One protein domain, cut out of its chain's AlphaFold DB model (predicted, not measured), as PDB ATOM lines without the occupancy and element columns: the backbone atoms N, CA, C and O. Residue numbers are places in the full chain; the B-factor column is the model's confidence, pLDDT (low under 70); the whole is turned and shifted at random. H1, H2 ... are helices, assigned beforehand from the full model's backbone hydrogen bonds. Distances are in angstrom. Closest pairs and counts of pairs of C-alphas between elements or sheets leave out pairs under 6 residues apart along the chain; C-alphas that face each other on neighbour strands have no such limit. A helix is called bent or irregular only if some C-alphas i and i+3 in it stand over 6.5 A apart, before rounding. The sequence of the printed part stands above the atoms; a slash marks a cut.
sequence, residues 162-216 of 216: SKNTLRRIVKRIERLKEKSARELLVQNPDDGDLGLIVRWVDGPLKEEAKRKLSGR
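This is residues 162 to 216 of the 216 residues of an uncharacterized protein of Candidatus Parcubacteria bacterium (UniProt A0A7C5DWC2). Four short helices make a squat up-and-down bundle, with H2 and H3 in its middle and H1 and H4 on opposite sides of that pair, apart from each other. The chain folds back at three tight turns, and most of the helices lie nearly side by side, though H4 is turned more steeply to H2. The printed part has 55 residues with four named helices, H1, H2, H3 and H4 in that order, and no named strand; the class is all helix. It is compact, with a radius of gyration of the C-alphas of 9.8 A, and spans 28 by 22 by 15 A.

H2, the longest helix, takes residues 174 to 186 and measures 19.7 A from C-alpha 174 at (139.360, 173.418, 246.533) to C-alpha 186. It is irregular: C-alphas 175 and 178 are 7.6 A apart. H1, residues 163 to 172, begins with C-alpha 163 at (153.090, 163.677, 249.888) and is 14.5 A long. H3, residues 191 to 200, is 14.1 A long. H4, residues 204 to 214, is 15.6 A long and ends with C-alpha 214 at (163.085, 175.240, 235.007).

H2 and H3 are the hub, touching three other helices each. H2 touches H3 with residues 181 to 185 alone; the closest C-alphas, of Ala 181 and Ile 197, are 6.1 A apart, and the tilt is a shallow 27 degrees, opposite ways. H1 touches H2, closest at the C-alphas of Val 170 and Lys 177, 4.2 A, at a shallow tilt of 30 degrees, opposite ways. H1 also touches H3, closest at the C-alphas of Lys 171 and Trp 200, 6.4 A, at a shallow tilt of 19 degrees, the same way. H4 touches H3, closest at the C-alphas of Val 198 and Lys 206, 4.7 A, opposite ways at a shallow tilt of 34.6 degrees, only just short of steep. H4 touches H2, closest at the C-alphas of Arg 182 and Leu 205, 7.1 A, at a steep tilt of 40 degrees, the same way. H1 and H4 are apart. H1 and H2, H2 and H3, and H3 and H4 are helical hairpins. In H1, H3 and H4 every O i to N i+4 pair is within hydrogen-bond range; in H2, 7 of 9 are.

The two C-alphas farthest apart, those of Arg 175 and Arg 216, are 30.1 A from each other. The printed part has no cut, and the links H1 to H2, H2 to H3 and H3 to H4 are tight. Arg 216 is the chain's last residue. The mean pLDDT of the printed part is 92.4, and no printed residue is under 70.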
ATOM      1  N   SER A 162     151.018 162.438 254.241       88.69
ATOM      2  CA  SER A 162     152.075 162.099 253.278       88.69
ATOM      3  C   SER A 162     151.980 162.921 251.982       88.69
ATOM      4  O   SER A 162     150.887 163.343 251.586       88.69
ATOM      5  N   LYS A 163     153.086 163.044 251.226       90.50
ATOM      6  CA  LYS A 163     153.090 163.677 249.888       90.50
ATOM      7  C   LYS A 163     151.982 163.159 248.975       90.50
ATOM      8  O   LYS A 163     151.284 163.935 248.332       90.50
ATOM      9  N   ASN A 164     151.757 161.845 248.934       89.19
ATOM     10  CA  ASN A 164     150.705 161.265 248.097       89.19
ATOM     11  C   ASN A 164     149.296 161.704 248.536       89.19
ATOM     12  O   ASN A 164     148.427 161.944 247.694       89.19
ATOM     13  N   THR A 165     149.068 161.836 249.844       89.81
ATOM     14  CA  THR A 165     147.824 162.391 250.385       89.81
ATOM     15  C   THR A 165     147.670 163.857 249.979       89.81
ATOM     16  O   THR A 165     146.642 164.216 249.404       89.81
ATOM     17  N   LEU A 166     148.714 164.677 250.137       91.31
ATOM     18  CA  LEU A 166     148.717 166.077 249.704       91.31
ATOM     19  C   LEU A 166     148.397 166.227 248.209       91.31
ATOM     20  O   LEU A 166     147.507 166.996 247.842       91.31
ATOM     21  N   ARG A 167     149.029 165.425 247.337       92.75
ATOM     22  CA  ARG A 167     148.747 165.396 245.886       92.75
ATOM     23  C   ARG A 167     147.265 165.170 245.594       92.75
ATOM     24  O   ARG A 167     146.716 165.748 244.658       92.75
ATOM     25  N   ARG A 168     146.611 164.290 246.356       91.19
ATOM     26  CA  ARG A 168     145.182 163.989 246.189       91.19
ATOM     27  C   ARG A 168     144.300 165.140 246.656       91.19
ATOM     28  O   ARG A 168     143.318 165.426 245.973       91.19
ATOM     29  N   ILE A 169     144.653 165.786 247.767       92.69
ATOM     30  CA  ILE A 169     143.921 166.938 248.304       92.69
ATOM     31  C   ILE A 169     143.992 168.109 247.315       92.69
ATOM     32  O   ILE A 169     142.941 168.603 246.917       92.69
ATOM     33  N   VAL A 170     145.180 168.461 246.801       93.50
ATOM     34  CA  VAL A 170     145.347 169.536 245.796       93.50
ATOM     35  C   VAL A 170     144.451 169.327 244.570       93.50
ATOM     36  O   VAL A 170     143.824 170.266 244.086       93.50
ATOM     37  N   LYS A 171     144.348 168.087 244.078       91.44
ATOM     38  CA  LYS A 171     143.545 167.766 242.888       91.44
ATOM     39  C   LYS A 171     142.033 167.812 243.112       91.44
ATOM     40  O   LYS A 171     141.299 167.839 242.129       91.44
ATOM     41  N   ARG A 172     141.553 167.671 244.352       90.00
ATOM     42  CA  ARG A 172     140.139 167.335 244.616       90.00
ATOM     43  C   ARG A 172     139.437 168.243 245.617       90.00
ATOM     44  O   ARG A 172     138.212 168.229 245.636       90.00
ATOM     45  N   ILE A 173     140.173 168.983 246.440       93.56
ATOM     46  CA  ILE A 173     139.623 169.759 247.553       93.56
ATOM     47  C   ILE A 173     140.027 171.214 247.402       93.56
ATOM     48  O   ILE A 173     141.119 171.614 247.799       93.56
ATOM     49  N   GLU A 174     139.114 172.010 246.852       89.50
ATOM     50  CA  GLU A 174     139.360 173.418 246.533       89.50
ATOM     51  C   GLU A 174     139.850 174.210 247.752       89.50
ATOM     52  O   GLU A 174     140.877 174.876 247.702       89.50
ATOM     53  N   ARG A 175     139.178 174.044 248.896       90.06
ATOM     54  CA  ARG A 175     139.470 174.786 250.134       90.06
ATOM     55  C   ARG A 175     140.842 174.492 250.744       90.06
ATOM     56  O   ARG A 175     141.367 175.313 251.484       90.06
ATOM     57  N   LEU A 176     141.417 173.324 250.459       91.56
ATOM     58  CA  LEU A 176     142.718 172.900 250.990       91.56
ATOM     59  C   LEU A 176     143.822 172.916 249.936       91.56
ATOM     60  O   LEU A 176     144.969 172.586 250.243       91.56
ATOM     61  N   LYS A 177     143.489 173.299 248.703       91.94
ATOM     62  CA  LYS A 177     144.367 173.222 247.543       91.94
ATOM     63  C   LYS A 177     145.653 174.017 247.742       91.94
ATOM     64  O   LYS A 177     146.733 173.435 247.690       91.94
ATOM     65  N   GLU A 178     145.553 175.314 248.030       92.69
ATOM     66  CA  GLU A 178     146.734 176.164 248.223       92.69
ATOM     67  C   GLU A 178     147.582 175.718 249.413       92.69
ATOM     68  O   GLU A 178     148.806 175.645 249.314       92.69
ATOM     69  N   LYS A 179     146.937 175.386 250.537       93.06
ATOM     70  CA  LYS A 179     147.629 174.946 251.754       93.06
ATOM     71  C   LYS A 179     148.412 173.654 251.505       93.06
ATOM     72  O   LYS A 179     149.579 173.559 251.871       93.06
ATOM     73  N   SER A 180     147.796 172.701 250.808       92.75
ATOM     74  CA  SER A 180     148.426 171.427 250.442       92.75
ATOM     75  C   SER A 180     149.546 171.595 249.421       92.75
ATOM     76  O   SER A 180     150.547 170.887 249.489       92.75
ATOM     77  N   ALA A 181     149.407 172.542 248.493       93.94
ATOM     78  CA  ALA A 181     150.441 172.863 247.519       93.94
ATOM     79  C   ALA A 181     151.674 173.505 248.168       93.94
ATOM     80  O   ALA A 181     152.796 173.120 247.850       93.94
ATOM     81  N   ARG A 182     151.474 174.434 249.115       94.44
ATOM     82  CA  ARG A 182     152.569 175.012 249.914       94.44
ATOM     83  C   ARG A 182     153.336 173.932 250.661       94.44
ATOM     84  O   ARG A 182     154.556 173.887 250.576       94.44
ATOM     85  N   GLU A 183     152.622 173.039 251.336       93.56
ATOM     86  CA  GLU A 183     153.246 171.946 252.080       93.56
ATOM     87  C   GLU A 183     154.047 171.009 251.159       93.56
ATOM     88  O   GLU A 183     155.187 170.669 251.463       93.56
ATOM     89  N   LEU A 184     153.517 170.672 249.976       93.25
ATOM     90  CA  LEU A 184     154.266 169.906 248.971       93.25
ATOM     91  C   LEU A 184     155.565 170.599 248.534       93.25
ATOM     92  O   LEU A 184     156.573 169.920 248.355       93.25
ATOM     93  N   LEU A 185     155.565 171.931 248.378       92.31
ATOM     94  CA  LEU A 185     156.764 172.688 247.992       92.31
ATOM     95  C   LEU A 185     157.868 172.662 249.053       92.31
ATOM     96  O   LEU A 185     159.041 172.805 248.694       92.31
ATOM     97  N   VAL A 186     157.499 172.492 250.324       91.75
ATOM     98  CA  VAL A 186     158.433 172.398 251.455       91.75
ATOM     99  C   VAL A 186     158.960 170.969 251.617       91.75
ATOM    100  O   VAL A 186     160.123 170.782 251.969       91.75
ATOM    101  N   GLN A 187     158.167 169.947 251.282       89.25
ATOM    102  CA  GLN A 187     158.532 168.528 251.434       89.25
ATOM    103  C   GLN A 187     159.433 167.967 250.313       89.25
ATOM    104  O   GLN A 187     159.238 166.834 249.869       89.25
ATOM    105  N   ASN A 188     160.429 168.733 249.854       89.31
ATOM    106  CA  ASN A 188     161.332 168.352 248.758       89.31
ATOM    107  C   ASN A 188     160.563 167.791 247.530       89.31
ATOM    108  O   ASN A 188     160.537 166.571 247.299       89.31
ATOM    109  N   PRO A 189     159.862 168.664 246.783       90.81
ATOM    110  CA  PRO A 189     158.968 168.251 245.705       90.81
ATOM    111  C   PRO A 189     159.739 167.591 244.557       90.81
ATOM    112  O   PRO A 189     160.816 168.053 244.182       90.81
ATOM    113  N   ASP A 190     159.184 166.543 243.955       93.88
ATOM    114  CA  ASP A 190     159.669 166.029 242.665       93.88
ATOM    115  C   ASP A 190     159.019 166.776 241.482       93.88
ATOM    116  O   ASP A 190     158.142 167.620 241.667       93.88
ATOM    117  N   ASP A 191     159.446 166.501 240.250       94.75
ATOM    118  CA  ASP A 191     158.904 167.192 239.068       94.75
ATOM    119  C   ASP A 191     157.403 166.919 238.877       94.75
ATOM    120  O   ASP A 191     156.663 167.760 238.361       94.75
ATOM    121  N   GLY A 192     156.923 165.767 239.358       93.88
ATOM    122  CA  GLY A 192     155.507 165.425 239.388       93.88
ATOM    123  C   GLY A 192     154.715 166.273 240.386       93.88
ATOM    124  O   GLY A 192     153.607 166.707 240.063       93.88
ATOM    125  N   ASP A 193     155.270 166.537 241.572       95.06
ATOM    126  CA  ASP A 193     154.718 167.477 242.557       95.06
ATOM    127  C   ASP A 193     154.621 168.882 241.967       95.06
ATOM    128  O   ASP A 193     153.557 169.505 242.004       95.06
ATOM    129  N   LEU A 194     155.712 169.366 241.370       95.44
ATOM    130  CA  LEU A 194     155.766 170.702 240.786       95.44
ATOM    131  C   LEU A 194     154.787 170.834 239.613       95.44
ATOM    132  O   LEU A 194     153.989 171.770 239.583       95.44
ATOM    133  N   GLY A 195     154.766 169.869 238.690       94.75
ATOM    134  CA  GLY A 195     153.832 169.859 237.562       94.75
ATOM    135  C   GLY A 195     152.367 169.789 238.005       94.75
ATOM    136  O   GLY A 195     151.491 170.411 237.399       94.75
ATOM    137  N   LEU A 196     152.085 169.081 239.101       95.44
ATOM    138  CA  LEU A 196     150.760 169.048 239.712       95.44
ATOM    139  C   LEU A 196     150.358 170.425 240.243       95.44
ATOM    140  O   LEU A 196     149.239 170.858 239.973       95.44
ATOM    141  N   ILE A 197     151.250 171.117 240.952       96.12
ATOM    142  CA  ILE A 197     150.989 172.472 241.449       96.12
ATOM    143  C   ILE A 197     150.752 173.422 240.277       96.12
ATOM    144  O   ILE A 197     149.738 174.112 240.263       96.12
ATOM    145  N   VAL A 198     151.600 173.383 239.244       96.31
ATOM    146  CA  VAL A 198     151.448 174.236 238.055       96.31
ATOM    147  C   VAL A 198     150.096 174.047 237.367       96.31
ATOM    148  O   VAL A 198     149.512 175.005 236.858       96.31
ATOM    149  N   ARG A 199     149.597 172.808 237.338       95.69
ATOM    150  CA  ARG A 199     148.340 172.463 236.673       95.69
ATOM    151  C   ARG A 199     147.099 172.831 237.481       95.69
ATOM    152  O   ARG A 199     146.078 173.142 236.878       95.69
ATOM    153  N   TRP A 200     147.152 172.702 238.804       93.56
ATOM    154  CA  TRP A 200     145.948 172.714 239.643       93.56
ATOM    155  C   TRP A 200     145.848 173.898 240.593       93.56
ATOM    156  O   TRP A 200     144.783 174.077 241.175       93.56
ATOM    157  N   VAL A 201     146.918 174.673 240.761       93.62
ATOM    158  CA  VAL A 201     147.021 175.798 241.693       93.62
ATOM    159  C   VAL A 201     147.336 177.056 240.896       93.62
ATOM    160  O   VAL A 201     148.119 177.006 239.948       93.62
ATOM    161  N   ASP A 202     146.751 178.181 241.295       91.62
ATOM    162  CA  ASP A 202     146.977 179.477 240.662       91.62
ATOM    163  C   ASP A 202     147.813 180.412 241.547       91.62
ATOM    164  O   ASP A 202     148.144 180.112 242.698       91.62
ATOM    165  N   GLY A 203     148.201 181.554 240.979       92.94
ATOM    166  CA  GLY A 203     148.906 182.606 241.704       92.94
ATOM    167  C   GLY A 203     150.375 182.282 242.024       92.94
ATOM    168  O   GLY A 203     151.033 181.550 241.280       92.94
ATOM    169  N   PRO A 204     150.927 182.835 243.120       93.94
ATOM    170  CA  PRO A 204     152.366 182.792 243.405       93.94
ATOM    171  C   PRO A 204     152.967 181.381 243.486       93.94
ATOM    172  O   PRO A 204     154.113 181.175 243.085       93.94
ATOM    173  N   LEU A 205     152.193 180.397 243.955       94.31
ATOM    174  CA  LEU A 205     152.652 179.008 244.100       94.31
ATOM    175  C   LEU A 205     152.909 178.338 242.748       94.31
ATOM    176  O   LEU A 205     153.833 177.536 242.621       94.31
ATOM    177  N   LYS A 206     152.124 178.691 241.725       95.56
ATOM    178  CA  LYS A 206     152.314 178.221 240.349       95.56
ATOM    179  C   LYS A 206     153.630 178.725 239.774       95.56
ATOM    180  O   LYS A 206     154.388 177.947 239.202       95.56
ATOM    181  N   GLU A 207     153.911 180.012 239.950       96.12
ATOM    182  CA  GLU A 207     155.139 180.631 239.446       96.12
ATOM    183  C   GLU A 207     156.378 180.162 240.217       96.12
ATOM    184  O   GLU A 207     157.445 179.977 239.634       96.12
ATOM    185  N   GLU A 208     156.262 179.889 241.520       95.00
ATOM    186  CA  GLU A 208     157.325 179.211 242.268       95.00
ATOM    187  C   GLU A 208     157.584 177.795 241.738       95.00
ATOM    188  O   GLU A 208     158.736 177.442 241.478       95.00
ATOM    189  N   ALA A 209     156.530 177.005 241.515       94.62
ATOM    190  CA  ALA A 209     156.672 175.648 240.999       94.62
ATOM    191  C   ALA A 209     157.297 175.617 239.592       94.62
ATOM    192  O   ALA A 209     158.180 174.798 239.343       94.62
ATOM    193  N   LYS A 210     156.912 176.542 238.697       95.81
ATOM    194  CA  LYS A 210     157.544 176.707 237.373       95.81
ATOM    195  C   LYS A 210     159.033 177.026 237.483       95.81
ATOM    196  O   LYS A 210     159.835 176.375 236.825       95.81
ATOM    197  N   ARG A 211     159.415 177.982 238.338       95.19
ATOM    198  CA  ARG A 211     160.829 178.341 238.543       95.19
ATOM    199  C   ARG A 211     161.652 177.151 239.034       95.19
ATOM    200  O   ARG A 211     162.742 176.928 238.523       95.19
ATOM    201  N   LYS A 212     161.121 176.365 239.981       93.75
ATOM    202  CA  LYS A 212     161.791 175.146 240.470       93.75
ATOM    203  C   LYS A 212     161.915 174.063 239.393       93.75
ATOM    204  O   LYS A 212     162.913 173.359 239.399       93.75
ATOM    205  N   LEU A 213     160.940 173.938 238.487       93.12
ATOM    206  CA  LEU A 213     161.012 173.010 237.350       93.12
ATOM    207  C   LEU A 213     162.060 173.431 236.321       93.12
ATOM    208  O   LEU A 213     162.776 172.586 235.810       93.12
ATOM    209  N   SER A 214     162.145 174.723 236.010       88.44
ATOM    210  CA  SER A 214     163.085 175.240 235.007       88.44
ATOM    211  C   SER A 214     164.539 175.294 235.482       88.44
ATOM    212  O   SER A 214     165.430 175.464 234.659       88.44
ATOM    213  N   GLY A 215     164.780 175.203 236.792       82.81
ATOM    214  CA  GLY A 215     166.120 175.205 237.388       82.81
ATOM    215  C   GLY A 215     166.699 173.817 237.688       82.81
ATOM    216  O   GLY A 215     167.688 173.752 238.415       82.81
ATOM    217  N   ARG A 216     166.067 172.736 237.213       77.81
ATOM    218  CA  ARG A 216     166.537 171.345 237.322       77.81
ATOM    219  C   ARG A 216     167.035 170.848 235.977       77.81
ATOM    220  O   ARG A 216     168.025 170.088 235.995       77.81
TER     221      ARG A 216